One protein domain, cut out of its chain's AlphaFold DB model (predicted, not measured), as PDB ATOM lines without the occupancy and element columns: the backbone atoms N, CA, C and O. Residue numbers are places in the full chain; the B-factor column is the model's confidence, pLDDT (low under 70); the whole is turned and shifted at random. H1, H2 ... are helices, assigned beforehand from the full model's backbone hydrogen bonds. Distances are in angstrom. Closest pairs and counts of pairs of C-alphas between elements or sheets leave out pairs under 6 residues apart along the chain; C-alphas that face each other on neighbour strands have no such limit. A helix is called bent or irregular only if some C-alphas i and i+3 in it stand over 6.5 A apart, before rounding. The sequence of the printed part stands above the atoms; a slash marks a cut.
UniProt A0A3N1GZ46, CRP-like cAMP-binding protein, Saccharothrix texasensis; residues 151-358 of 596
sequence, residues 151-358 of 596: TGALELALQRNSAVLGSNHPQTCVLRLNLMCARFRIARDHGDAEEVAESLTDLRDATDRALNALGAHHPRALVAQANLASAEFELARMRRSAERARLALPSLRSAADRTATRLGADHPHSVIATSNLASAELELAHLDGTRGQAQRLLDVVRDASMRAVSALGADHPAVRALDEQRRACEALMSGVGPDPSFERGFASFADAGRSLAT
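AT A GLANCE: This is residues 151 to 358 of the 596 residues of the protein "CRP-like cAMP-binding protein" of Saccharothrix texasensis (UniProt A0A3N1GZ46). Eight helices, H1 to H8, zigzag in a chain of helical hairpins to make a curved, double-layered wall: H2, H4, H6 and H8 line the hollow side of the curve and run the same general way, while H3, H5 and H7 cover their other side. H1 makes one end of the wall, and the long link after H8, residues 335 to 348, folds back to H9, which begins on the hollow side with Phe 349 near H4 and H6 and from there points away from the wall. The printed part has 208 residues, with nine named helices in the order H1 to H9 and no named strand, and its class is all helix. It is compact, with a radius of gyration of the C-alphas of 17.3 A, yet elongated in outline, spanning 59 by 36 by 30 A.

IN THESE COORDINATES: The longest helices by residues are H3, residues 193 to 214, 30.4 A; H5, residues 242 to 263, 30.6 A; and H7, residues 291 to 312, 30.2 A. H5 is only just irregular, with C-alphas 247 and 250 6.8 A apart, and has a kink of 29 degrees near residue 249. H2 is residues 170 to 190, 30.7 A; H4 is 219 to 238, 28.6 A; H6 is 268 to 287, 28.7 A; H8 is 317 to 334, 25.4 A. H1, residues 151 to 165, begins with C-alpha 151 at (114.096, 99.557, 160.897), and H9, residues 349 to 358, ends with C-alpha 358 at (106.127, 116.384, 155.249).

HOW THE PARTS SIT: H2 to H8 form an up and down bundle, each helix running against the one before it. H5 touches H4, closest C-alphas Ala 226 and Ala 255 at 5.2 A, and H6, Ala 256 and Ala 273 at 4.7 A, each at a shallow tilt of 22 degrees, opposite ways. H6 is the hub, touching five helices; it touches H8 at a shallow tilt of 28 degrees, the same way, closest C-alphas Ser 275 and Leu 322 at 6.2 A. H7 and H8 form a hairpin, closest C-alphas Ala 294 and Cys 329 at 5.3 A. Toward the other end, H3 touches H4, Leu 211 and Ala 221 at 5.4 A, and H2, Ala 187 and Val 196 at 5.1 A. H1 touches H2, Asn 161 and Thr 172 at 5.7 A, and is apart from H3. H9 touches residues 269 to 273 of H6 at a steep tilt of 48 degrees, closest C-alphas Ile 272 and Phe 349 at 6.4 A. Every O i to N i+4 pair is within hydrogen-bond range in H1, H3, H4, H6, H8 and H9; H2 has 16 of 17, H5 and H7 16 of 18 each.

THE WHOLE: The C-alphas farthest apart, those of Val 164 and Gly 335, are 59.6 A apart. The printed part has no cut; the link from H8 to H9, 14 residues, is long, and the others are tight. Mean pLDDT of the printed part is 72.1, and 70 residues are under 70, among them 335 to 358; H9 has a mean of 41.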
ATOM      1  N   THR A 151     112.915 100.433 160.748       70.62
ATOM      2  CA  THR A 151     114.096  99.557 160.897       70.62
ATOM      3  C   THR A 151     113.788  98.090 160.605       70.62
ATOM      4  O   THR A 151     114.437  97.507 159.743       70.62
ATOM      5  N   GLY A 152     112.746  97.509 161.208       67.62
ATOM      6  CA  GLY A 152     112.361  96.112 160.953       67.62
ATOM      7  C   GLY A 152     111.928  95.832 159.504       67.62
ATOM      8  O   GLY A 152     112.150  94.741 158.978       67.62
ATOM      9  N   ALA A 153     111.361  96.827 158.809       63.88
ATOM     10  CA  ALA A 153     111.035  96.707 157.386       63.88
ATOM     11  C   ALA A 153     112.295  96.785 156.506       63.88
ATOM     12  O   ALA A 153     112.413  96.043 155.527       63.88
ATOM     13  N   LEU A 154     113.251  97.642 156.876       65.62
ATOM     14  CA  LEU A 154     114.556  97.766 156.225       65.62
ATOM     15  C   LEU A 154     115.437  96.536 156.456       65.62
ATOM     16  O   LEU A 154     116.107  96.110 155.525       65.62
ATOM     17  N   GLU A 155     115.394  95.921 157.637       77.56
ATOM     18  CA  GLU A 155     116.061  94.648 157.931       77.56
ATOM     19  C   GLU A 155     115.519  93.521 157.054       77.56
ATOM     20  O   GLU A 155     116.292  92.839 156.379       77.56
ATOM     21  N   LEU A 156     114.193  93.371 156.974       69.12
ATOM     22  CA  LEU A 156     113.562  92.368 156.118       69.12
ATOM     23  C   LEU A 156     113.855  92.612 154.625       69.12
ATOM     24  O   LEU A 156     114.084  91.662 153.872       69.12
ATOM     25  N   ALA A 157     113.874  93.873 154.184       64.62
ATOM     26  CA  ALA A 157     114.247  94.243 152.818       64.62
ATOM     27  C   ALA A 157     115.737  93.977 152.537       64.62
ATOM     28  O   ALA A 157     116.072  93.432 151.487       64.62
ATOM     29  N   LEU A 158     116.627  94.304 153.479       78.50
ATOM     30  CA  LEU A 158     118.067  94.069 153.381       78.50
ATOM     31  C   LEU A 158     118.392  92.574 153.348       78.50
ATOM     32  O   LEU A 158     119.214  92.163 152.533       78.50
ATOM     33  N   GLN A 159     117.737  91.755 154.175       80.69
ATOM     34  CA  GLN A 159     117.873  90.295 154.153       80.69
ATOM     35  C   GLN A 159     117.448  89.726 152.794       80.69
ATOM     36  O   GLN A 159     118.214  88.996 152.165       80.69
ATOM     37  N   ARG A 160     116.266  90.118 152.292       69.75
ATOM     38  CA  ARG A 160     115.751  89.675 150.985       69.75
ATOM     39  C   ARG A 160     116.653  90.102 149.826       69.75
ATOM     40  O   ARG A 160     117.034  89.256 149.022       69.75
ATOM     41  N   ASN A 161     117.065  91.369 149.764       63.91
ATOM     42  CA  ASN A 161     117.965  91.840 148.708       63.91
ATOM     43  C   ASN A 161     119.376  91.246 148.829       63.91
ATOM     44  O   ASN A 161     119.983  90.951 147.806       63.91
ATOM     45  N   SER A 162     119.883  90.987 150.040       78.50
ATOM     46  CA  SER A 162     121.164  90.283 150.214       78.50
ATOM     47  C   SER A 162     121.097  88.840 149.707       78.50
ATOM     48  O   SER A 162     122.066  88.372 149.119       78.50
ATOM     49  N   ALA A 163     119.963  88.154 149.895       69.06
ATOM     50  CA  ALA A 163     119.758  86.784 149.425       69.06
ATOM     51  C   ALA A 163     119.547  86.677 147.902       69.06
ATOM     52  O   ALA A 163     119.958  85.686 147.307       69.06
ATOM     53  N   VAL A 164     118.916  87.677 147.272       65.25
ATOM     54  CA  VAL A 164     118.595  87.661 145.828       65.25
ATOM     55  C   VAL A 164     119.676  88.328 144.972       65.25
ATOM     56  O   VAL A 164     120.031  87.807 143.919       65.25
ATOM     57  N   LEU A 165     120.192  89.482 145.401       62.00
ATOM     58  CA  LEU A 165     121.111  90.325 144.621       62.00
ATOM     59  C   LEU A 165     122.562  90.245 145.123       62.00
ATOM     60  O   LEU A 165     123.475  90.709 144.446       62.00
ATOM     61  N   GLY A 166     122.786  89.679 146.311       76.56
ATOM     62  CA  GLY A 166     124.080  89.675 146.988       76.56
ATOM     63  C   GLY A 166     124.295  90.890 147.898       76.56
ATOM     64  O   GLY A 166     123.687  91.955 147.743       76.56
ATOM     65  N   SER A 167     125.190  90.727 148.874       81.00
ATOM     66  CA  SER A 167     125.461  91.694 149.951       81.00
ATOM     67  C   SER A 167     126.088  93.014 149.488       81.00
ATOM     68  O   SER A 167     125.853  94.042 150.123       81.00
ATOM     69  N   ASN A 168     126.854  92.982 148.392       80.69
ATOM     70  CA  ASN A 168     127.587  94.123 147.831       80.69
ATOM     71  C   ASN A 168     126.886  94.765 146.615       80.69
ATOM     72  O   ASN A 168     127.440  95.666 145.990       80.69
ATOM     73  N   HIS A 169     125.687  94.306 146.240       78.94
ATOM     74  CA  HIS A 169     124.947  94.897 145.125       78.94
ATOM     75  C   HIS A 169     124.517  96.341 145.461       78.94
ATOM     76  O   HIS A 169     124.046  96.572 146.578       78.94
ATOM     77  N   PRO A 170     124.591  97.309 144.524       71.06
ATOM     78  CA  PRO A 170     124.289  98.723 144.774       71.06
ATOM     79  C   PRO A 170     122.995  99.000 145.553       71.06
ATOM     80  O   PRO A 170     122.986  99.801 146.487       71.06
ATOM     81  N   GLN A 171     121.900  98.304 145.224       67.00
ATOM     82  CA  GLN A 171     120.624  98.454 145.939       67.00
ATOM     83  C   GLN A 171     120.658  97.860 147.358       67.00
ATOM     84  O   GLN A 171     120.013  98.389 148.262       67.00
ATOM     85  N   THR A 172     121.419  96.786 147.574       75.56
ATOM     86  CA  THR A 172     121.620  96.168 148.892       75.56
ATOM     87  C   THR A 172     122.464  97.075 149.790       75.56
ATOM     88  O   THR A 172     122.116  97.276 150.953       75.56
ATOM     89  N   CYS A 173     123.515  97.699 149.245       78.94
ATOM     90  CA  CYS A 173     124.321  98.696 149.953       78.94
ATOM     91  C   CYS A 173     123.492  99.930 150.350       78.94
ATOM     92  O   CYS A 173     123.609 100.401 151.477       78.94
ATOM     93  N   VAL A 174     122.602 100.409 149.472       70.50
ATOM     94  CA  VAL A 174     121.669 101.510 149.785       70.50
ATOM     95  C   VAL A 174     120.705 101.142 150.922       70.50
ATOM     96  O   VAL A 174     120.558 101.919 151.861       70.50
ATOM     97  N   LEU A 175     120.094  99.951 150.905       71.81
ATOM     98  CA  LEU A 175     119.226  99.509 152.010       71.81
ATOM     99  C   LEU A 175     119.990  99.364 153.337       71.81
ATOM    100  O   LEU A 175     119.458  99.709 154.391       71.81
ATOM    101  N   ARG A 176     121.244  98.893 153.288       85.81
ATOM    102  CA  ARG A 176     122.130  98.797 154.458       85.81
ATOM    103  C   ARG A 176     122.425 100.174 155.044       85.81
ATOM    104  O   ARG A 176     122.235 100.368 156.239       85.81
ATOM    105  N   LEU A 177     122.821 101.130 154.202       80.25
ATOM    106  CA  LEU A 177     123.062 102.518 154.596       80.25
ATOM    107  C   LEU A 177     121.825 103.134 155.267       80.25
ATOM    108  O   LEU A 177     121.939 103.721 156.339       80.25
ATOM    109  N   ASN A 178     120.636 102.922 154.698       75.31
ATOM    110  CA  ASN A 178     119.374 103.412 155.260       75.31
ATOM    111  C   ASN A 178     119.084 102.854 156.656       75.31
ATOM    112  O   ASN A 178     118.656 103.598 157.541       75.31
ATOM    113  N   LEU A 179     119.318 101.553 156.849       82.19
ATOM    114  CA  LEU A 179     119.154 100.892 158.139       82.19
ATOM    115  C   LEU A 179     120.137 101.447 159.179       82.19
ATOM    116  O   LEU A 179     119.713 101.778 160.284       82.19
ATOM    117  N   MET A 180     121.414 101.627 158.827       88.19
ATOM    118  CA  MET A 180     122.413 102.151 159.771       88.19
ATOM    119  C   MET A 180     122.183 103.630 160.095       88.19
ATOM    120  O   MET A 180     122.250 104.014 161.259       88.19
ATOM    121  N   CYS A 181     121.755 104.443 159.126       77.88
ATOM    122  CA  CYS A 181     121.276 105.803 159.384       77.88
ATOM    123  C   CYS A 181     120.018 105.847 160.275       77.88
ATOM    124  O   CYS A 181     119.727 106.886 160.865       77.88
ATOM    125  N   ALA A 182     119.213 104.778 160.346       74.00
ATOM    126  CA  ALA A 182     118.065 104.681 161.253       74.00
ATOM    127  C   ALA A 182     118.469 104.227 162.663       74.00
ATOM    128  O   ALA A 182     118.042 104.855 163.628       74.00
ATOM    129  N   ARG A 183     119.342 103.220 162.776       82.56
ATOM    130  CA  ARG A 183     119.923 102.773 164.055       82.56
ATOM    131  C   ARG A 183     120.723 103.881 164.742       82.56
ATOM    132  O   ARG A 183     120.484 104.145 165.913       82.56
ATOM    133  N   PHE A 184     121.536 104.625 163.992       84.06
ATOM    134  CA  PHE A 184     122.301 105.757 164.524       84.06
ATOM    135  C   PHE A 184     121.402 106.822 165.167       84.06
ATOM    136  O   PHE A 184     121.735 107.370 166.213       84.06
ATOM    137  N   ARG A 185     120.237 107.106 164.566       74.38
ATOM    138  CA  ARG A 185     119.272 108.052 165.146       74.38
ATOM    139  C   ARG A 185     118.595 107.504 166.394       74.38
ATOM    140  O   ARG A 185     118.398 108.281 167.308       74.38
ATOM    141  N   ILE A 186     118.286 106.208 166.453       79.31
ATOM    142  CA  ILE A 186     117.755 105.579 167.673       79.31
ATOM    143  C   ILE A 186     118.758 105.753 168.823       79.31
ATOM    144  O   ILE A 186     118.399 106.330 169.843       79.31
ATOM    145  N   ALA A 187     120.025 105.393 168.601       82.81
ATOM    146  CA  ALA A 187     121.093 105.572 169.584       82.81
ATOM    147  C   ALA A 187     121.283 107.046 170.001       82.81
ATOM    148  O   ALA A 187     121.377 107.361 171.186       82.81
ATOM    149  N   ARG A 188     121.274 107.981 169.036       79.75
ATOM    150  CA  ARG A 188     121.341 109.428 169.315       79.75
ATOM    151  C   ARG A 188     120.156 109.891 170.164       79.75
ATOM    152  O   ARG A 188     120.346 110.658 171.103       79.75
ATOM    153  N   ASP A 189     118.949 109.442 169.831       76.38
ATOM    154  CA  ASP A 189     117.710 109.848 170.494       76.38
ATOM    155  C   ASP A 189     117.581 109.225 171.907       76.38
ATOM    156  O   ASP A 189     116.871 109.779 172.745       76.38
ATOM    157  N   HIS A 190     118.306 108.135 172.208       82.06
ATOM    158  CA  HIS A 190     118.508 107.623 173.574       82.06
ATOM    159  C   HIS A 190     119.497 108.466 174.403       82.06
ATOM    160  O   HIS A 190     119.426 108.464 175.631       82.06
ATOM    161  N   GLY A 191     120.408 109.193 173.749       76.69
ATOM    162  CA  GLY A 191     121.391 110.066 174.397       76.69
ATOM    163  C   GLY A 191     122.653 109.371 174.926       76.69
ATOM    164  O   GLY A 191     123.486 110.043 175.534       76.69
ATOM    165  N   ASP A 192     122.836 108.069 174.682       83.88
ATOM    166  CA  ASP A 192     124.035 107.328 175.094       83.88
ATOM    167  C   ASP A 192     125.161 107.457 174.049       83.88
ATOM    168  O   ASP A 192     125.028 107.065 172.887       83.88
ATOM    169  N   ALA A 193     126.301 108.013 174.463       83.56
ATOM    170  CA  ALA A 193     127.454 108.217 173.591       83.56
ATOM    171  C   ALA A 193     128.164 106.909 173.183       83.56
ATOM    172  O   ALA A 193     128.839 106.895 172.151       83.56
ATOM    173  N   GLU A 194     128.038 105.825 173.951       88.38
ATOM    174  CA  GLU A 194     128.626 104.528 173.599       88.38
ATOM    175  C   GLU A 194     127.732 103.753 172.622       88.38
ATOM    176  O   GLU A 194     128.247 103.226 171.636       88.38
ATOM    177  N   GLU A 195     126.403 103.792 172.784       86.31
ATOM    178  CA  GLU A 195     125.456 103.244 171.790       86.31
ATOM    179  C   GLU A 195     125.613 103.959 170.430       86.31
ATOM    180  O   GLU A 195     125.644 103.338 169.362       86.31
ATOM    181  N   VAL A 196     125.808 105.284 170.461       84.69
ATOM    182  CA  VAL A 196     126.123 106.088 169.269       84.69
ATOM    183  C   VAL A 196     127.471 105.689 168.658       84.69
ATOM    184  O   VAL A 196     127.586 105.631 167.433       84.69
ATOM    185  N   ALA A 197     128.489 105.379 169.468       88.75
ATOM    186  CA  ALA A 197     129.795 104.931 168.981       88.75
ATOM    187  C   ALA A 197     129.752 103.528 168.342       88.75
ATOM    188  O   ALA A 197     130.427 103.298 167.331       88.75
ATOM    189  N   GLU A 198     128.937 102.615 168.876       88.12
ATOM    190  CA  GLU A 198     128.684 101.303 168.274       88.12
ATOM    191  C   GLU A 198     127.984 101.463 166.916       88.12
ATOM    192  O   GLU A 198     128.526 101.052 165.886       88.12
ATOM    193  N   SER A 199     126.852 102.178 166.866       87.69
ATOM    194  CA  SER A 199     126.119 102.382 165.607       87.69
ATOM    195  C   SER A 199     126.903 103.187 164.558       87.69
ATOM    196  O   SER A 199     126.631 103.053 163.361       87.69
ATOM    197  N   LEU A 200     127.868 104.015 164.967       88.88
ATOM    198  CA  LEU A 200     128.779 104.715 164.058       88.88
ATOM    199  C   LEU A 200     129.729 103.743 163.335       88.88
ATOM    200  O   LEU A 200     130.100 103.984 162.188       88.88
ATOM    201  N   THR A 201     130.103 102.634 163.978       91.00
ATOM    202  CA  THR A 201     130.961 101.597 163.381       91.00
ATOM    203  C   THR A 201     130.222 100.852 162.266       91.00
ATOM    204  O   THR A 201     130.746 100.730 161.157       91.00
ATOM    205  N   ASP A 202     128.962 100.479 162.506       89.56
ATOM    206  CA  ASP A 202     128.052  99.930 161.490       89.56
ATOM    207  C   ASP A 202     127.834 100.907 160.314       89.56
ATOM    208  O   ASP A 202     127.815 100.511 159.143       89.56
ATOM    209  N   LEU A 203     127.689 102.207 160.606       88.06
ATOM    210  CA  LEU A 203     127.503 103.244 159.586       88.06
ATOM    211  C   LEU A 203     128.753 103.449 158.713       88.06
ATOM    212  O   LEU A 203     128.610 103.733 157.519       88.06
ATOM    213  N   ARG A 204     129.962 103.263 159.262       92.62
ATOM    214  CA  ARG A 204     131.219 103.261 158.490       92.62
ATOM    215  C   ARG A 204     131.259 102.103 157.492       92.62
ATOM    216  O   ARG A 204     131.350 102.371 156.298       92.62
ATOM    217  N   ASP A 205     131.061 100.856 157.935       91.38
ATOM    218  CA  ASP A 205     131.010  99.684 157.034       91.38
ATOM    219  C   ASP A 205     129.949  99.851 155.930       91.38
ATOM    220  O   ASP A 205     130.212  99.600 154.751       91.38
ATOM    221  N   ALA A 206     128.759 100.346 156.283       89.25
ATOM    222  CA  ALA A 206     127.704 100.614 155.310       89.25
ATOM    223  C   ALA A 206     128.098 101.698 154.285       89.25
ATOM    224  O   ALA A 206     127.777 101.567 153.099       89.25
ATOM    225  N   THR A 207     128.810 102.741 154.723       87.88
ATOM    226  CA  THR A 207     129.307 103.831 153.870       87.88
ATOM    227  C   THR A 207     130.418 103.350 152.939       87.88
ATOM    228  O   THR A 207     130.347 103.611 151.738       87.88
ATOM    229  N   ASP A 208     131.380 102.573 153.434       89.81
ATOM    230  CA  ASP A 208     132.471 102.010 152.630       89.81
ATOM    231  C   ASP A 208     131.948 101.023 151.578       89.81
ATOM    232  O   ASP A 208     132.345 101.067 150.410       89.81
ATOM    233  N   ARG A 209     130.973 100.176 151.934       87.00
ATOM    234  CA  ARG A 209     130.278  99.311 150.962       87.00
ATOM    235  C   ARG A 209     129.511 100.114 149.915       87.00
ATOM    236  O   ARG A 209     129.527  99.739 148.743       87.00
ATOM    237  N   ALA A 210     128.851 101.204 150.306       82.12
ATOM    238  CA  ALA A 210     128.169 102.089 149.366       82.12
ATOM    239  C   ALA A 210     129.162 102.797 148.427       82.12
ATOM    240  O   ALA A 210     128.906 102.869 147.228       82.12
ATOM    241  N   LEU A 211     130.314 103.248 148.933       83.00
ATOM    242  CA  LEU A 211     131.391 103.844 148.136       83.00
ATOM    243  C   LEU A 211     131.980 102.854 147.129       83.00
ATOM    244  O   LEU A 211     132.128 103.203 145.959       83.00
ATOM    245  N   ASN A 212     132.248 101.620 147.554       86.31
ATOM    246  CA  ASN A 212     132.775 100.568 146.686       86.31
ATOM    247  C   ASN A 212     131.761 100.119 145.618       86.31
ATOM    248  O   ASN A 212     132.147  99.863 144.481       86.31
ATOM    249  N   ALA A 213     130.467 100.046 145.952       77.19
ATOM    250  CA  ALA A 213     129.426  99.595 145.024       77.19
ATOM    251  C   ALA A 213     128.922 100.686 144.059       77.19
ATOM    252  O   ALA A 213     128.452 100.364 142.970       77.19
ATOM    253  N   LEU A 214     128.973 101.965 144.452       74.38
ATOM    254  CA  LEU A 214     128.438 103.090 143.669       74.38
ATOM    255  C   LEU A 214     129.530 103.968 143.034       74.38
ATOM    256  O   LEU A 214     129.257 104.683 142.072       74.38
ATOM    257  N   GLY A 215     130.750 103.939 143.571       75.81
ATOM    258  CA  GLY A 215     131.849 104.832 143.210       75.81
ATOM    259  C   GLY A 215     131.842 106.154 143.994       75.81
ATOM    260  O   GLY A 215     130.798 106.741 144.280       75.81
ATOM    261  N   ALA A 216     133.039 106.671 144.290       73.75
ATOM    262  CA  ALA A 216     133.269 107.830 145.167       73.75
ATOM    263  C   ALA A 216     132.660 109.174 144.704       73.75
ATOM    264  O   ALA A 216     132.649 110.140 145.464       73.75
ATOM    265  N   HIS A 217     132.152 109.252 143.470       68.50
ATOM    266  CA  HIS A 217     131.505 110.445 142.905       68.50
ATOM    267  C   HIS A 217     129.994 110.270 142.674       68.50
ATOM    268  O   HIS A 217     129.348 111.147 142.091       68.50
ATOM    269  N   HIS A 218     129.410 109.142 143.077       68.94
ATOM    270  CA  HIS A 218     127.977 108.913 142.938       68.94
ATOM    271  C   HIS A 218     127.191 109.737 143.977       68.94
ATOM    272  O   HIS A 218     127.567 109.712 145.149       68.94
ATOM    273  N   PRO A 219     126.083 110.424 143.623       62.06
ATOM    274  CA  PRO A 219     125.353 111.296 144.553       62.06
ATOM    275  C   PRO A 219     124.988 110.626 145.885       62.06
ATOM    276  O   PRO A 219     125.292 111.158 146.947       62.06
ATOM    277  N   ARG A 220     124.451 109.397 145.848       67.62
ATOM    278  CA  ARG A 220     124.136 108.620 147.065       67.62
ATOM    279  C   ARG A 220     125.367 108.257 147.913       67.62
ATOM    280  O   ARG A 220     125.232 108.100 149.118       67.62
ATOM    281  N   ALA A 221     126.550 108.135 147.308       72.44
ATOM    282  CA  ALA A 221     127.791 107.864 148.034       72.44
ATOM    283  C   ALA A 221     128.364 109.142 148.673       72.44
ATOM    284  O   ALA A 221     128.871 109.092 149.790       72.44
ATOM    285  N   LEU A 222     128.197 110.301 148.022       70.06
ATOM    286  CA  LEU A 222     128.487 111.607 148.623       70.06
ATOM    287  C   LEU A 222     127.567 111.886 149.823       70.06
ATOM    288  O   LEU A 222     128.046 112.324 150.864       70.06
ATOM    289  N   VAL A 223     126.270 111.564 149.721       69.19
ATOM    290  CA  VAL A 223     125.330 111.642 150.857       69.19
ATOM    291  C   VAL A 223     125.712 110.659 151.973       69.19
ATOM    292  O   VAL A 223     125.649 111.026 153.143       69.19
ATOM    293  N   ALA A 224     126.164 109.442 151.645       75.69
ATOM    294  CA  ALA A 224     126.672 108.487 152.635       75.69
ATOM    295  C   ALA A 224     127.867 109.059 153.421       75.69
ATOM    296  O   ALA A 224     127.844 109.080 154.649       75.69
ATOM    297  N   GLN A 225     128.861 109.613 152.715       79.56
ATOM    298  CA  GLN A 225     130.015 110.287 153.322       79.56
ATOM    299  C   GLN A 225     129.601 111.486 154.187       79.56
ATOM    300  O   GLN A 225     130.125 111.659 155.285       79.56
ATOM    301  N   ALA A 226     128.643 112.292 153.724       74.50
ATOM    302  CA  ALA A 226     128.149 113.449 154.464       74.50
ATOM    303  C   ALA A 226     127.389 113.053 155.744       74.50
ATOM    304  O   ALA A 226     127.565 113.684 156.789       74.50
ATOM    305  N   ASN A 227     126.592 111.979 155.687       76.88
ATOM    306  CA  ASN A 227     125.923 111.388 156.847       76.88
ATOM    307  C   ASN A 227     126.926 110.822 157.856       76.88
ATOM    308  O   ASN A 227     126.778 111.077 159.048       76.88
ATOM    309  N   LEU A 228     127.956 110.108 157.390       85.75
ATOM    310  CA  LEU A 228     129.017 109.593 158.250       85.75
ATOM    311  C   LEU A 228     129.775 110.732 158.945       85.75
ATOM    312  O   LEU A 228     129.840 110.746 160.168       85.75
ATOM    313  N   ALA A 229     130.265 111.728 158.203       83.44
ATOM    314  CA  ALA A 229     130.972 112.875 158.782       83.44
ATOM    315  C   ALA A 229     130.102 113.647 159.796       83.44
ATOM    316  O   ALA A 229     130.588 114.113 160.826       83.44
ATOM    317  N   SER A 230     128.793 113.729 159.532       78.25
ATOM    318  CA  SER A 230     127.817 114.308 160.460       78.25
ATOM    319  C   SER A 230     127.665 113.477 161.741       78.25
ATOM    320  O   SER A 230     127.613 114.028 162.835       78.25
ATOM    321  N   ALA A 231     127.630 112.151 161.620       82.69
ATOM    322  CA  ALA A 231     127.536 111.221 162.741       82.69
ATOM    323  C   ALA A 231     128.818 111.190 163.603       82.69
ATOM    324  O   ALA A 231     128.743 111.110 164.830       82.69
ATOM    325  N   GLU A 232     129.993 111.311 162.979       86.12
ATOM    326  CA  GLU A 232     131.289 111.425 163.666       86.12
ATOM    327  C   GLU A 232     131.385 112.708 164.500       86.12
ATOM    328  O   GLU A 232     131.842 112.673 165.646       86.12
ATOM    329  N   PHE A 233     130.914 113.829 163.946       83.44
ATOM    330  CA  PHE A 233     130.841 115.100 164.661       83.44
ATOM    331  C   PHE A 233     129.844 115.054 165.829       83.44
ATOM    332  O   PHE A 233     130.171 115.506 166.925       83.44
ATOM    333  N   GLU A 234     128.664 114.457 165.639       80.94
ATOM    334  CA  GLU A 234     127.655 114.340 166.700       80.94
ATOM    335  C   GLU A 234     128.183 113.551 167.913       80.94
ATOM    336  O   GLU A 234     128.021 113.982 169.056       80.94
ATOM    337  N   LEU A 235     128.929 112.463 167.686       85.25
ATOM    338  CA  LEU A 235     129.611 111.734 168.761       85.25
ATOM    339  C   LEU A 235     130.684 112.588 169.465       85.25
ATOM    340  O   LEU A 235     130.863 112.491 170.682       85.25
ATOM    341  N   ALA A 236     131.407 113.435 168.724       84.06
ATOM    342  CA  ALA A 236     132.372 114.364 169.310       84.06
ATOM    343  C   ALA A 236     131.692 115.426 170.191       84.06
ATOM    344  O   ALA A 236     132.208 115.725 171.272       84.06
ATOM    345  N   ARG A 237     130.524 115.932 169.768       79.25
ATOM    346  CA  ARG A 237     129.666 116.861 170.522       79.25
ATOM    347  C   ARG A 237     129.134 116.219 171.805       79.25
ATOM    348  O   ARG A 237     129.319 116.778 172.883       79.25
ATOM    349  N   MET A 238     128.567 115.011 171.722       81.12
ATOM    350  CA  MET A 238     128.089 114.254 172.894       81.12
ATOM    351  C   MET A 238     129.209 114.006 173.915       81.12
ATOM    352  O   MET A 238     129.006 114.168 175.116       81.12
ATOM    353  N   ARG A 239     130.426 113.698 173.445       84.62
ATOM    354  CA  ARG A 239     131.627 113.538 174.286       84.62
ATOM    355  C   ARG A 239     132.325 114.860 174.656       84.62
ATOM    356  O   ARG A 239     133.400 114.810 175.250       84.62
ATOM    357  N   ARG A 240     131.764 116.025 174.290       79.06
ATOM    358  CA  ARG A 240     132.321 117.385 174.495       79.06
ATOM    359  C   ARG A 240     133.811 117.505 174.131       79.06
ATOM    360  O   ARG A 240     134.601 118.135 174.832       79.06
ATOM    361  N   SER A 241     134.218 116.857 173.041       82.56
ATOM    362  CA  SER A 241     135.622 116.656 172.678       82.56
ATOM    363  C   SER A 241     136.021 117.538 171.491       82.56
ATOM    364  O   SER A 241     135.875 117.142 170.334       82.56
ATOM    365  N   ALA A 242     136.582 118.718 171.782       79.19
ATOM    366  CA  ALA A 242     137.071 119.664 170.770       79.19
ATOM    367  C   ALA A 242     138.100 119.036 169.807       79.19
ATOM    368  O   ALA A 242     138.121 119.342 168.619       79.19
ATOM    369  N   GLU A 243     138.945 118.126 170.299       84.06
ATOM    370  CA  GLU A 243     139.887 117.354 169.481       84.06
ATOM    371  C   GLU A 243     139.161 116.497 168.429       84.06
ATOM    372  O   GLU A 243     139.435 116.615 167.236       84.06
ATOM    373  N   ARG A 244     138.172 115.691 168.844       81.38
ATOM    374  CA  ARG A 244     137.396 114.849 167.918       81.38
ATOM    375  C   ARG A 244     136.532 115.676 166.963       81.38
ATOM    376  O   ARG A 244     136.407 115.306 165.800       81.38
ATOM    377  N   ALA A 245     135.999 116.811 167.415       78.50
ATOM    378  CA  ALA A 245     135.245 117.728 166.562       78.50
ATOM    379  C   ALA A 245     136.132 118.322 165.448       78.50
ATOM    380  O   ALA A 245     135.716 118.361 164.289       78.50
ATOM    381  N   ARG A 246     137.390 118.682 165.754       83.94
ATOM    382  CA  ARG A 246     138.375 119.100 164.737       83.94
ATOM    383  C   ARG A 246     138.703 117.992 163.738       83.94
ATOM    384  O   ARG A 246     138.881 118.298 162.563       83.94
ATOM    385  N   LEU A 247     138.763 116.728 164.166       84.38
ATOM    386  CA  LEU A 247     139.030 115.592 163.272       84.38
ATOM    387  C   LEU A 247     137.888 115.326 162.272       84.38
ATOM    388  O   LEU A 247     138.163 114.901 161.153       84.38
ATOM    389  N   ALA A 248     136.632 115.615 162.630       82.00
ATOM    390  CA  ALA A 248     135.485 115.481 161.722       82.00
ATOM    391  C   ALA A 248     135.373 116.634 160.696       82.00
ATOM    392  O   ALA A 248     134.775 116.473 159.628       82.00
ATOM    393  N   LEU A 249     135.961 117.800 160.994       83.44
ATOM    394  CA  LEU A 249     135.788 119.024 160.205       83.44
ATOM    395  C   LEU A 249     136.267 118.920 158.735       83.44
ATOM    396  O   LEU A 249     135.532 119.372 157.855       83.44
ATOM    397  N   PRO A 250     137.423 118.297 158.406       87.12
ATOM    398  CA  PRO A 250     137.843 118.102 157.017       87.12
ATOM    399  C   PRO A 250     136.870 117.230 156.215       87.12
ATOM    400  O   PRO A 250     136.633 117.501 155.038       87.12
ATOM    401  N   SER A 251     136.271 116.217 156.849       84.00
ATOM    402  CA  SER A 251     135.276 115.336 156.224       84.00
ATOM    403  C   SER A 251     133.971 116.081 155.942       84.00
ATOM    404  O   SER A 251     133.445 115.983 154.834       84.00
ATOM    405  N   LEU A 252     133.487 116.888 156.895       82.44
ATOM    406  CA  LEU A 252     132.316 117.754 156.709       82.44
ATOM    407  C   LEU A 252     132.542 118.800 155.611       82.44
ATOM    408  O   LEU A 252     131.679 118.984 154.754       82.44
ATOM    409  N   ARG A 253     133.717 119.440 155.585       88.00
ATOM    410  CA  ARG A 253     134.063 120.429 154.555       88.00
ATOM    411  C   ARG A 253     134.168 119.791 153.171       88.00
ATOM    412  O   ARG A 253     133.521 120.253 152.242       88.00
ATOM    413  N   SER A 254     134.867 118.660 153.060       84.38
ATOM    414  CA  SER A 254     134.928 117.856 151.832       84.38
ATOM    415  C   SER A 254     133.534 117.433 151.351       84.38
ATOM    416  O   SER A 254     133.257 117.484 150.153       84.38
ATOM    417  N   ALA A 255     132.624 117.065 152.259       79.69
ATOM    418  CA  ALA A 255     131.241 116.744 151.915       79.69
ATOM    419  C   ALA A 255     130.457 117.970 151.406       79.69
ATOM    420  O   ALA A 255     129.764 117.860 150.392       79.69
ATOM    421  N   ALA A 256     130.591 119.134 152.050       81.75
ATOM    422  CA  ALA A 256     129.978 120.387 151.604       81.75
ATOM    423  C   ALA A 256     130.505 120.824 150.227       81.75
ATOM    424  O   ALA A 256     129.715 121.013 149.304       81.75
ATOM    425  N   ASP A 257     131.826 120.867 150.044       84.06
ATOM    426  CA  ASP A 257     132.462 121.245 148.779       84.06
ATOM    427  C   ASP A 257     132.059 120.294 147.641       84.06
ATOM    428  O   ASP A 257     131.677 120.731 146.551       84.06
ATOM    429  N   ARG A 258     132.087 118.974 147.884       78.12
ATOM    430  CA  ARG A 258     131.705 117.965 146.881       78.12
ATOM    431  C   ARG A 258     130.220 118.003 146.547       78.12
ATOM    432  O   ARG A 258     129.885 117.844 145.377       78.12
ATOM    433  N   THR A 259     129.330 118.195 147.522       69.00
ATOM    434  CA  THR A 259     127.886 118.299 147.245       69.00
ATOM    435  C   THR A 259     127.567 119.588 146.495       69.00
ATOM    436  O   THR A 259     126.941 119.505 145.440       69.00
ATOM    437  N   ALA A 260     128.104 120.737 146.916       77.31
ATOM    438  CA  ALA A 260     127.952 122.006 146.205       77.31
ATOM    439  C   ALA A 260     128.498 121.946 144.764       77.31
ATOM    440  O   ALA A 260     127.810 122.363 143.833       77.31
ATOM    441  N   THR A 261     129.679 121.350 144.553       76.81
ATOM    442  CA  THR A 261     130.289 121.185 143.216       76.81
ATOM    443  C   THR A 261     129.492 120.232 142.318       76.81
ATOM    444  O   THR A 261     129.426 120.426 141.106       76.81
ATOM    445  N   ARG A 262     128.906 119.168 142.886       67.62
ATOM    446  CA  ARG A 262     128.232 118.095 142.130       67.62
ATOM    447  C   ARG A 262     126.753 118.373 141.862       67.62
ATOM    448  O   ARG A 262     126.250 117.941 140.832       67.62
ATOM    449  N   LEU A 263     126.065 119.021 142.804       63.09
ATOM    450  CA  LEU A 263     124.608 119.205 142.813       63.09
ATOM    451  C   LEU A 263     124.193 120.678 142.638       63.09
ATOM    452  O   LEU A 263     123.018 120.952 142.411       63.09
ATOM    453  N   GLY A 264     125.139 121.618 142.740       66.75
ATOM    454  CA  GLY A 264     124.887 123.060 142.800       66.75
ATOM    455  C   GLY A 264     124.675 123.552 144.236       66.75
ATOM    456  O   GLY A 264     124.190 122.811 145.092       66.75
ATOM    457  N   ALA A 265     125.035 124.809 144.511       68.06
ATOM    458  CA  ALA A 265     124.972 125.399 145.856       68.06
ATOM    459  C   ALA A 265     123.543 125.480 146.433       68.06
ATOM    460  O   ALA A 265     123.366 125.361 147.643       68.06
ATOM    461  N   ASP A 266     122.531 125.622 145.572       63.88
ATOM    462  CA  ASP A 266     121.115 125.738 145.962       63.88
ATOM    463  C   ASP A 266     120.416 124.379 146.160       63.88
ATOM    464  O   ASP A 266     119.241 124.324 146.529       63.88
ATOM    465  N   HIS A 267     121.093 123.256 145.890       65.94
ATOM    466  CA  HIS A 267     120.483 121.937 146.048       65.94
ATOM    467  C   HIS A 267     120.236 121.626 147.535       65.94
ATOM    468  O   HIS A 267     121.126 121.882 148.347       65.94
ATOM    469  N   PRO A 268     119.104 120.991 147.916       62.41
ATOM    470  CA  PRO A 268     118.800 120.666 149.309       62.41
ATOM    471  C   PRO A 268     119.962 120.023 150.080       62.41
ATOM    472  O   PRO A 268     120.302 120.486 151.163       62.41
ATOM    473  N   HIS A 269     120.633 119.009 149.521       65.62
ATOM    474  CA  HIS A 269     121.801 118.400 150.183       65.62
ATOM    475  C   HIS A 269     123.024 119.316 150.267       65.62
ATOM    476  O   HIS A 269     123.748 119.218 151.246       65.62
ATOM    477  N   SER A 270     123.255 120.213 149.309       73.25
ATOM    478  CA  SER A 270     124.350 121.190 149.407       73.25
ATOM    479  C   SER A 270     124.077 122.175 150.540       73.25
ATOM    480  O   SER A 270     124.930 122.375 151.396       73.25
ATOM    481  N   VAL A 271     122.843 122.687 150.622       70.94
ATOM    482  CA  VAL A 271     122.371 123.545 151.718       70.94
ATOM    483  C   VAL A 271     122.514 122.849 153.078       70.94
ATOM    484  O   VAL A 271     123.027 123.450 154.019       70.94
ATOM    485  N   ILE A 272     122.119 121.574 153.190       68.75
ATOM    486  CA  ILE A 272     122.267 120.802 154.435       68.75
ATOM    487  C   ILE A 272     123.745 120.543 154.759       68.75
ATOM    488  O   ILE A 272     124.144 120.683 155.909       68.75
ATOM    489  N   ALA A 273     124.584 120.213 153.775       72.88
ATOM    490  CA  ALA A 273     126.009 119.992 154.008       72.88
ATOM    491  C   ALA A 273     126.714 121.269 154.486       72.88
ATOM    492  O   ALA A 273     127.511 121.215 155.422       72.88
ATOM    493  N   THR A 274     126.365 122.425 153.912       77.38
ATOM    494  CA  THR A 274     126.817 123.737 154.391       77.38
ATOM    495  C   THR A 274     126.297 124.032 155.802       77.38
ATOM    496  O   THR A 274     127.072 124.478 156.640       77.38
ATOM    497  N   SER A 275     125.028 123.731 156.100       73.69
ATOM    498  CA  SER A 275     124.441 123.876 157.442       73.69
ATOM    499  C   SER A 275     125.149 122.998 158.487       73.69
ATOM    500  O   SER A 275     125.464 123.474 159.575       73.69
ATOM    501  N   ASN A 276     125.488 121.749 158.157       74.50
ATOM    502  CA  ASN A 276     126.156 120.828 159.083       74.50
ATOM    503  C   ASN A 276     127.631 121.189 159.303       74.50
ATOM    504  O   ASN A 276     128.112 121.109 160.434       74.50
ATOM    505  N   LEU A 277     128.332 121.644 158.257       81.38
ATOM    506  CA  LEU A 277     129.655 122.255 158.399       81.38
ATOM    507  C   LEU A 277     129.584 123.494 159.304       81.38
ATOM    508  O   LEU A 277     130.408 123.637 160.204       81.38
ATOM    509  N   ALA A 278     128.576 124.348 159.117       77.12
ATOM    510  CA  ALA A 278     128.412 125.557 159.912       77.12
ATOM    511  C   ALA A 278     128.145 125.270 161.400       77.12
ATOM    512  O   ALA A 278     128.764 125.909 162.247       77.12
ATOM    513  N   SER A 279     127.310 124.275 161.741       74.38
ATOM    514  CA  SER A 279     127.169 123.810 163.137       74.38
ATOM    515  C   SER A 279     128.505 123.345 163.726       74.38
ATOM    516  O   SER A 279     128.795 123.643 164.883       74.38
ATOM    517  N   ALA A 280     129.333 122.641 162.949       76.50
ATOM    518  CA  ALA A 280     130.614 122.137 163.437       76.50
ATOM    519  C   ALA A 280     131.660 123.241 163.656       76.50
ATOM    520  O   ALA A 280     132.389 123.217 164.649       76.50
ATOM    521  N   GLU A 281     131.705 124.239 162.771       78.88
ATOM    522  CA  GLU A 281     132.550 125.425 162.947       78.88
ATOM    523  C   GLU A 281     132.074 126.300 164.118       78.88
ATOM    524  O   GLU A 281     132.902 126.865 164.832       78.88
ATOM    525  N   LEU A 282     130.761 126.360 164.369       73.12
ATOM    526  CA  LEU A 282     130.167 127.093 165.491       73.12
ATOM    527  C   LEU A 282     130.529 126.476 166.846       73.12
ATOM    528  O   LEU A 282     130.962 127.188 167.752       73.12
ATOM    529  N   GLU A 283     130.384 125.154 166.967       73.81
ATOM    530  CA  GLU A 283     130.731 124.396 168.175       73.81
ATOM    531  C   GLU A 283     132.226 124.536 168.500       73.81
ATOM    532  O   GLU A 283     132.599 124.787 169.644       73.81
ATOM    533  N   LEU A 284     133.098 124.452 167.487       75.31
ATOM    534  CA  LEU A 284     134.537 124.666 167.664       75.31
ATOM    535  C   LEU A 284     134.871 126.109 168.054       75.31
ATOM    536  O   LEU A 284     135.658 126.316 168.976       75.31
ATOM    537  N   ALA A 285     134.250 127.108 167.420       73.56
ATOM    538  CA  ALA A 285     134.442 128.511 167.787       73.56
ATOM    539  C   ALA A 285     133.987 128.806 169.230       73.56
ATOM    540  O   ALA A 285     134.595 129.649 169.898       73.56
ATOM    541  N   HIS A 286     132.959 128.101 169.720       70.12
ATOM    542  CA  HIS A 286     132.509 128.153 171.111       70.12
ATOM    543  C   HIS A 286     133.513 127.482 172.063       70.12
ATOM    544  O   HIS A 286     133.966 128.128 173.007       70.12
ATOM    545  N   LEU A 287     133.919 126.236 171.786       68.88
ATOM    546  CA  LEU A 287     134.892 125.482 172.594       68.88
ATOM    547  C   LEU A 287     136.269 126.170 172.673       68.88
ATOM    548  O   LEU A 287     136.936 126.079 173.701       68.88
ATOM    549  N   ASP A 288     136.669 126.886 171.619       71.81
ATOM    550  CA  ASP A 288     137.933 127.632 171.551       71.81
ATOM    551  C   ASP A 288     137.810 129.102 172.004       71.81
ATOM    552  O   ASP A 288     138.816 129.804 172.111       71.81
ATOM    553  N   GLY A 289     136.592 129.615 172.225       64.38
ATOM    554  CA  GLY A 289     136.335 131.015 172.589       64.38
ATOM    555  C   GLY A 289     136.710 132.056 171.517       64.38
ATOM    556  O   GLY A 289     136.903 133.237 171.827       64.38
ATOM    557  N   THR A 290     136.845 131.663 170.245       64.56
ATOM    558  CA  THR A 290     137.460 132.504 169.198       64.56
ATOM    559  C   THR A 290     136.453 133.358 168.413       64.56
ATOM    560  O   THR A 290     136.016 133.019 167.312       64.56
ATOM    561  N   ARG A 291     136.165 134.570 168.913       61.75
ATOM    562  CA  ARG A 291     135.265 135.554 168.252       61.75
ATOM    563  C   ARG A 291     135.571 135.821 166.765       61.75
ATOM    564  O   ARG A 291     134.658 136.074 165.986       61.75
ATOM    565  N   GLY A 292     136.839 135.738 166.346       61.97
ATOM    566  CA  GLY A 292     137.260 135.939 164.948       61.97
ATOM    567  C   GLY A 292     136.897 134.806 163.973       61.97
ATOM    568  O   GLY A 292     137.084 134.955 162.762       61.97
ATOM    569  N   GLN A 293     136.406 133.663 164.460       65.75
ATOM    570  CA  GLN A 293     135.819 132.616 163.615       65.75
ATOM    571  C   GLN A 293     134.315 132.860 163.407       65.75
ATOM    572  O   GLN A 293     133.845 132.769 162.274       65.75
ATOM    573  N   ALA A 294     133.603 133.312 164.449       64.25
ATOM    574  CA  ALA A 294     132.161 133.583 164.414       64.25
ATOM    575  C   ALA A 294     131.732 134.593 163.328       64.25
ATOM    576  O   ALA A 294     130.698 134.390 162.701       64.25
ATOM    577  N   GLN A 295     132.525 135.636 163.042       70.88
ATOM    578  CA  GLN A 295     132.201 136.599 161.972       70.88
ATOM    579  C   GLN A 295     132.204 135.956 160.574       70.88
ATOM    580  O   GLN A 295     131.252 136.118 159.823       70.88
ATOM    581  N   ARG A 296     133.255 135.199 160.221       72.00
ATOM    582  CA  ARG A 296     133.326 134.528 158.905       72.00
ATOM    583  C   ARG A 296     132.226 133.482 158.754       72.00
ATOM    584  O   ARG A 296     131.665 133.329 157.675       72.00
ATOM    585  N   LEU A 297     131.908 132.800 159.849       73.56
ATOM    586  CA  LEU A 297     130.826 131.833 159.904       73.56
ATOM    587  C   LEU A 297     129.447 132.493 159.738       73.56
ATOM    588  O   LEU A 297     128.617 131.973 159.001       73.56
ATOM    589  N   LEU A 298     129.219 133.662 160.347       77.44
ATOM    590  CA  LEU A 298     127.979 134.430 160.201       77.44
ATOM    591  C   LEU A 298     127.683 134.777 158.736       77.44
ATOM    592  O   LEU A 298     126.534 134.676 158.305       77.44
ATOM    593  N   ASP A 299     128.706 135.151 157.968       78.12
ATOM    594  CA  ASP A 299     128.554 135.487 156.551       78.12
ATOM    595  C   ASP A 299     128.204 134.239 155.713       78.12
ATOM    596  O   ASP A 299     127.258 134.275 154.922       78.12
ATOM    597  N   VAL A 300     128.866 133.101 155.968       76.00
ATOM    598  CA  VAL A 300     128.548 131.797 155.344       76.00
ATOM    599  C   VAL A 300     127.132 131.324 155.695       76.00
ATOM    600  O   VAL A 300     126.398 130.870 154.818       76.00
ATOM    601  N   VAL A 301     126.717 131.454 156.958       75.12
ATOM    602  CA  VAL A 301     125.387 131.047 157.435       75.12
ATOM    603  C   VAL A 301     124.287 131.947 156.872       75.12
ATOM    604  O   VAL A 301     123.227 131.445 156.502       75.12
ATOM    605  N   ARG A 302     124.515 133.261 156.744       81.25
ATOM    606  CA  ARG A 302     123.565 134.185 156.096       81.25
ATOM    607  C   ARG A 302     123.363 133.846 154.625       81.25
ATOM    608  O   ARG A 302     122.226 133.744 154.177       81.25
ATOM    609  N   ASP A 303     124.453 133.633 153.898       78.06
ATOM    610  CA  ASP A 303     124.447 133.252 152.486       78.06
ATOM    611  C   ASP A 303     123.761 131.885 152.266       78.06
ATOM    612  O   ASP A 303     122.862 131.745 151.432       78.06
ATOM    613  N   ALA A 304     124.077 130.893 153.105       72.56
ATOM    614  CA  ALA A 304     123.392 129.603 153.115       72.56
ATOM    615  C   ALA A 304     121.902 129.714 153.492       72.56
ATOM    616  O   ALA A 304     121.084 129.042 152.868       72.56
ATOM    617  N   SER A 305     121.526 130.571 154.449       76.75
ATOM    618  CA  SER A 305     120.127 130.806 154.842       76.75
ATOM    619  C   SER A 305     119.319 131.454 153.713       76.75
ATOM    620  O   SER A 305     118.233 130.978 153.387       76.75
ATOM    621  N   MET A 306     119.868 132.467 153.031       77.12
ATOM    622  CA  MET A 306     119.218 133.084 151.865       77.12
ATOM    623  C   MET A 306     118.977 132.065 150.740       77.12
ATOM    624  O   MET A 306     117.859 131.978 150.223       77.12
ATOM    625  N   ARG A 307     119.981 131.231 150.416       70.06
ATOM    626  CA  ARG A 307     119.809 130.102 149.483       70.06
ATOM    627  C   ARG A 307     118.747 129.115 149.968       70.06
ATOM    628  O   ARG A 307     117.867 128.738 149.198       70.06
ATOM    629  N   ALA A 308     118.787 128.728 151.241       67.19
ATOM    630  CA  ALA A 308     117.858 127.773 151.836       67.19
ATOM    631  C   ALA A 308     116.401 128.259 151.777       67.19
ATOM    632  O   ALA A 308     115.524 127.497 151.375       67.19
ATOM    633  N   VAL A 309     116.138 129.531 152.100       70.38
ATOM    634  CA  VAL A 309     114.803 130.143 151.982       70.38
ATOM    635  C   VAL A 309     114.320 130.098 150.533       70.38
ATOM    636  O   VAL A 309     113.180 129.703 150.284       70.38
ATOM    637  N   SER A 310     115.187 130.440 149.574       66.62
ATOM    638  CA  SER A 310     114.850 130.428 148.145       66.62
ATOM    639  C   SER A 310     114.632 129.018 147.577       66.62
ATOM    640  O   SER A 310     113.822 128.848 146.665       66.62
ATOM    641  N   ALA A 311     115.353 128.010 148.075       58.88
ATOM    642  CA  ALA A 311     115.326 126.644 147.549       58.88
ATOM    643  C   ALA A 311     114.304 125.724 148.242       58.88
ATOM    644  O   ALA A 311     113.766 124.817 147.600       58.88
ATOM    645  N   LEU A 312     114.054 125.939 149.539       59.12
ATOM    646  CA  LEU A 312     113.304 125.035 150.428       59.12
ATOM    647  C   LEU A 312     112.055 125.685 151.053       59.12
ATOM    648  O   LEU A 312     111.187 124.970 151.552       59.12
ATOM    649  N   GLY A 313     111.949 127.017 151.013       60.44
ATOM    650  CA  GLY A 313     110.902 127.788 151.687       60.44
ATOM    651  C   GLY A 313     111.224 128.079 153.158       60.44
ATOM    652  O   GLY A 313     111.867 127.286 153.841       60.44
ATOM    653  N   ALA A 314     110.752 129.227 153.657       70.94
ATOM    654  CA  ALA A 314     111.118 129.761 154.977       70.94
ATOM    655  C   ALA A 314     110.796 128.831 156.165       70.94
ATOM    656  O   ALA A 314     111.503 128.837 157.167       70.94
ATOM    657  N   ASP A 315     109.756 128.002 156.051       59.28
ATOM    658  CA  ASP A 315     109.354 127.071 157.108       59.28
ATOM    659  C   ASP A 315     110.240 125.825 157.235       59.28
ATOM    660  O   ASP A 315     110.083 125.070 158.199       59.28
ATOM    661  N   HIS A 316     111.152 125.575 156.293       60.72
ATOM    662  CA  HIS A 316     111.924 124.336 156.256       60.72
ATOM    663  C   HIS A 316     112.906 124.221 157.445       60.72
ATOM    664  O   HIS A 316     113.607 125.182 157.753       60.72
ATOM    665  N   PRO A 317     113.031 123.062 158.121       56.03
ATOM    666  CA  PRO A 317     113.916 122.927 159.281       56.03
ATOM    667  C   PRO A 317     115.404 123.204 159.034       56.03
ATOM    668  O   PRO A 317     116.079 123.611 159.971       56.03
ATOM    669  N   ALA A 318     115.919 123.063 157.806       60.59
ATOM    670  CA  ALA A 318     117.279 123.509 157.485       60.59
ATOM    671  C   ALA A 318     117.391 125.045 157.494       60.59
ATOM    672  O   ALA A 318     118.389 125.571 157.974       60.59
ATOM    673  N   VAL A 319     116.353 125.770 157.048       69.00
ATOM    674  CA  VAL A 319     116.274 127.236 157.202       69.00
ATOM    675  C   VAL A 319     116.241 127.606 158.681       69.00
ATOM    676  O   VAL A 319     117.004 128.468 159.101       69.00
ATOM    677  N   ARG A 320     115.418 126.922 159.489       70.56
ATOM    678  CA  ARG A 320     115.332 127.169 160.941       70.56
ATOM    679  C   ARG A 320     116.676 126.940 161.638       70.56
ATOM    680  O   ARG A 320     117.105 127.811 162.386       70.56
ATOM    681  N   ALA A 321     117.364 125.841 161.325       65.56
ATOM    682  CA  ALA A 321     118.694 125.540 161.854       65.56
ATOM    683  C   ALA A 321     119.737 126.594 161.433       65.56
ATOM    684  O   ALA A 321     120.500 127.067 162.272       65.56
ATOM    685  N   LEU A 322     119.735 127.028 160.166       71.94
ATOM    686  CA  LEU A 322     120.588 128.125 159.687       71.94
ATOM    687  C   LEU A 322     120.270 129.453 160.403       71.94
ATOM    688  O   LEU A 322     121.176 130.214 160.731       71.94
ATOM    689  N   ASP A 323     119.004 129.732 160.711       73.94
ATOM    690  CA  ASP A 323     118.599 130.928 161.459       73.94
ATOM    691  C   ASP A 323     118.945 130.862 162.959       73.94
ATOM    692  O   ASP A 323     119.205 131.896 163.581       73.94
ATOM    693  N   GLU A 324     118.961 129.669 163.554       71.00
ATOM    694  CA  GLU A 324     119.441 129.419 164.919       71.00
ATOM    695  C   GLU A 324     120.969 129.576 164.992       71.00
ATOM    696  O   GLU A 324     121.468 130.326 165.835       71.00
ATOM    697  N   GLN A 325     121.707 128.992 164.041       73.81
ATOM    698  CA  GLN A 325     123.154 129.195 163.865       73.81
ATOM    699  C   GLN A 325     123.500 130.680 163.679       73.81
ATOM    700  O   GLN A 325     124.446 131.176 164.295       73.81
ATOM    701  N   ARG A 326     122.716 131.417 162.877       79.81
ATOM    702  CA  ARG A 326     122.899 132.859 162.648       79.81
ATOM    703  C   ARG A 326     122.792 133.647 163.954       79.81
ATOM    704  O   ARG A 326     123.680 134.440 164.260       79.81
ATOM    705  N   ARG A 327     121.744 133.391 164.747       75.06
ATOM    706  CA  ARG A 327     121.547 134.020 166.067       75.06
ATOM    707  C   ARG A 327     122.670 133.669 167.041       75.06
ATOM    708  O   ARG A 327     123.120 134.538 167.779       75.06
ATOM    709  N   ALA A 328     123.147 132.427 167.031       69.62
ATOM    710  CA  ALA A 328     124.252 131.994 167.880       69.62
ATOM    711  C   ALA A 328     125.591 132.664 167.503       69.62
ATOM    712  O   ALA A 328     126.335 133.074 168.393       69.62
ATOM    713  N   CYS A 329     125.868 132.866 166.208       72.44
ATOM    714  CA  CYS A 329     127.012 133.666 165.756       72.44
ATOM    715  C   CYS A 329     126.898 135.130 166.227       72.44
ATOM    716  O   CYS A 329     127.855 135.689 166.763       72.44
ATOM    717  N   GLU A 330     125.714 135.739 166.083       77.19
ATOM    718  CA  GLU A 330     125.426 137.110 166.536       77.19
ATOM    719  C   GLU A 330     125.554 137.253 168.076       77.19
ATOM    720  O   GLU A 330     126.087 138.255 168.569       77.19
ATOM    721  N   ALA A 331     125.173 136.231 168.852       70.88
ATOM    722  CA  ALA A 331     125.375 136.171 170.306       70.88
ATOM    723  C   ALA A 331     126.867 136.065 170.694       70.88
ATOM    724  O   ALA A 331     127.364 136.856 171.500       70.88
ATOM    725  N   LEU A 332     127.622 135.154 170.063       69.50
ATOM    726  CA  LEU A 332     129.073 135.006 170.271       69.50
ATOM    727  C   LEU A 332     129.853 136.297 169.969       69.50
ATOM    728  O   LEU A 332     130.827 136.613 170.660       69.50
ATOM    729  N   MET A 333     129.425 137.056 168.956       72.12
ATOM    730  CA  MET A 333     130.024 138.343 168.591       72.12
ATOM    731  C   MET A 333     129.682 139.469 169.572       72.12
ATOM    732  O   MET A 333     130.560 140.263 169.911       72.12
ATOM    733  N   SER A 334     128.429 139.549 170.031       70.94
ATOM    734  CA  SER A 334     127.963 140.610 170.941       70.94
ATOM    735  C   SER A 334     128.430 140.436 172.389       70.94
ATOM    736  O   SER A 334     128.407 141.394 173.158       70.94
ATOM    737  N   GLY A 335     128.885 139.238 172.775       61.62
ATOM    738  CA  GLY A 335     129.405 138.962 174.117       61.62
ATOM    739  C   GLY A 335     128.331 138.848 175.204       61.62
ATOM    740  O   GLY A 335     128.672 138.620 176.362       61.62
ATOM    741  N   VAL A 336     127.052 138.953 174.834       54.91
ATOM    742  CA  VAL A 336     125.915 138.579 175.679       54.91
ATOM    743  C   VAL A 336     125.774 137.062 175.575       54.91
ATOM    744  O   VAL A 336     125.282 136.540 174.576       54.91
ATOM    745  N   GLY A 337     126.310 136.348 176.566       48.91
ATOM    746  CA  GLY A 337     126.435 134.892 176.514       48.91
ATOM    747  C   GLY A 337     125.080 134.169 176.457       48.91
ATOM    748  O   GLY A 337     124.175 134.534 177.210       48.91
ATOM    749  N   PRO A 338     124.927 133.129 175.616       39.78
ATOM    750  CA  PRO A 338     123.827 132.187 175.739       39.78
ATOM    751  C   PRO A 338     124.120 131.164 176.850       39.78
ATOM    752  O   PRO A 338     125.176 130.537 176.859       39.78
ATOM    753  N   ASP A 339     123.146 130.957 177.732       39.53
ATOM    754  CA  ASP A 339     123.071 129.854 178.702       39.53
ATOM    755  C   ASP A 339     121.645 129.257 178.635       39.53
ATOM    756  O   ASP A 339     120.714 129.938 178.191       39.53
ATOM    757  N   PRO A 340     121.431 127.972 178.946       45.97
ATOM    758  CA  PRO A 340     121.844 126.852 178.124       45.97
ATOM    759  C   PRO A 340     120.622 126.207 177.449       45.97
ATOM    760  O   PRO A 340     119.729 125.673 178.102       45.97
ATOM    761  N   SER A 341     120.588 126.191 176.115       40.47
ATOM    762  CA  SER A 341     119.727 125.258 175.360       40.47
ATOM    763  C   SER A 341     120.282 124.940 173.967       40.47
ATOM    764  O   SER A 341     119.546 124.781 172.996       40.47
ATOM    765  N   PHE A 342     121.604 124.751 173.881       48.50
ATOM    766  CA  PHE A 342     122.308 124.248 172.688       48.50
ATOM    767  C   PHE A 342     122.073 122.737 172.432       48.50
ATOM    768  O   PHE A 342     122.896 122.034 171.851       48.50
ATOM    769  N   GLU A 343     120.927 122.210 172.873       43.47
ATOM    770  CA  GLU A 343     120.547 120.795 172.755       43.47
ATOM    771  C   GLU A 343     119.849 120.465 171.427       43.47
ATOM    772  O   GLU A 343     119.640 119.297 171.108       43.47
ATOM    773  N   ARG A 344     119.494 121.478 170.627       47.62
ATOM    774  CA  ARG A 344     118.837 121.319 169.321       47.62
ATOM    775  C   ARG A 344     119.542 122.178 168.274       47.62
ATOM    776  O   ARG A 344     119.137 123.302 168.029       47.62
ATOM    777  N   GLY A 345     120.619 121.645 167.698       46.38
ATOM    778  CA  GLY A 345     121.476 122.378 166.753       46.38
ATOM    779  C   GLY A 345     122.169 121.510 165.699       46.38
ATOM    780  O   GLY A 345     123.158 121.943 165.106       46.38
ATOM    781  N   PHE A 346     121.693 120.282 165.468       48.78
ATOM    782  CA  PHE A 346     122.283 119.383 164.475       48.78
ATOM    783  C   PHE A 346     121.216 118.614 163.685       48.78
ATOM    784  O   PHE A 346     120.558 117.710 164.201       48.78
ATOM    785  N   ALA A 347     121.033 118.987 162.417       47.16
ATOM    786  CA  ALA A 347     120.090 118.334 161.519       47.16
ATOM    787  C   ALA A 347     120.795 117.211 160.744       47.16
ATOM    788  O   ALA A 347     121.671 117.457 159.915       47.16
ATOM    789  N   SER A 348     120.385 115.955 160.940       45.28
ATOM    790  CA  SER A 348     120.777 114.910 159.985       45.28
ATOM    791  C   SER A 348     120.223 115.260 158.596       45.28
ATOM    792  O   SER A 348     119.103 115.770 158.489       45.28
ATOM    793  N   PHE A 349     120.925 114.901 157.513       42.66
ATOM    794  CA  PHE A 349     120.349 114.970 156.160       42.66
ATOM    795  C   PHE A 349     119.029 114.202 156.073       42.66
ATOM    796  O   PHE A 349     118.130 114.609 155.340       42.66
ATOM    797  N   ALA A 350     118.871 113.149 156.882       41.62
ATOM    798  CA  ALA A 350     117.615 112.431 156.979       41.62
ATOM    799  C   ALA A 350     116.504 113.231 157.682       41.62
ATOM    800  O   ALA A 350     115.324 113.039 157.392       41.62
ATOM    801  N   ASP A 351     116.839 114.117 158.620       47.25
ATOM    802  CA  ASP A 351     115.872 114.947 159.354       47.25
ATOM    803  C   ASP A 351     115.353 116.076 158.447       47.25
ATOM    804  O   ASP A 351     114.142 116.302 158.349       47.25
ATOM    805  N   ALA A 352     116.244 116.687 157.663       42.62
ATOM    806  CA  ALA A 352     115.881 117.634 156.613       42.62
ATOM    807  C   ALA A 352     115.128 116.961 155.444       42.62
ATOM    808  O   ALA A 352     114.132 117.507 154.960       42.62
ATOM    809  N   GLY A 353     115.544 115.753 155.043       41.38
ATOM    810  CA  GLY A 353     114.882 114.922 154.034       41.38
ATOM    811  C   GLY A 353     113.436 114.594 154.409       41.38
ATOM    812  O   GLY A 353     112.519 114.921 153.660       41.38
ATOM    813  N   ARG A 354     113.187 114.052 155.610       45.06
ATOM    814  CA  ARG A 354     111.812 113.830 156.107       45.06
ATOM    815  C   ARG A 354     110.978 115.114 156.105       45.06
ATOM    816  O   ARG A 354     109.805 115.063 155.751       45.06
ATOM    817  N   SER A 355     111.590 116.255 156.411       40.75
ATOM    818  CA  SER A 355     110.907 117.553 156.404       40.75
ATOM    819  C   SER A 355     110.510 118.029 155.000       40.75
ATOM    820  O   SER A 355     109.469 118.663 154.856       40.75
ATOM    821  N   LEU A 356     111.269 117.667 153.956       37.97
ATOM    822  CA  LEU A 356     110.871 117.846 152.549       37.97
ATOM    823  C   LEU A 356     109.676 116.957 152.160       37.97
ATOM    824  O   LEU A 356     108.853 117.382 151.358       37.97
ATOM    825  N   ALA A 357     109.551 115.756 152.735       33.34
ATOM    826  CA  ALA A 357     108.403 114.871 152.496       33.34
ATOM    827  C   ALA A 357     107.139 115.254 153.289       33.34
ATOM    828  O   ALA A 357     106.036 114.903 152.874       33.34
ATOM    829  N   THR A 358     107.273 115.935 154.434       33.22
ATOM    830  CA  THR A 358     106.127 116.384 155.249       33.22
ATOM    831  C   THR A 358     105.720 117.834 155.008       33.22
ATOM    832  O   THR A 358     104.621 118.224 155.405       33.22
TER     833      THR A 358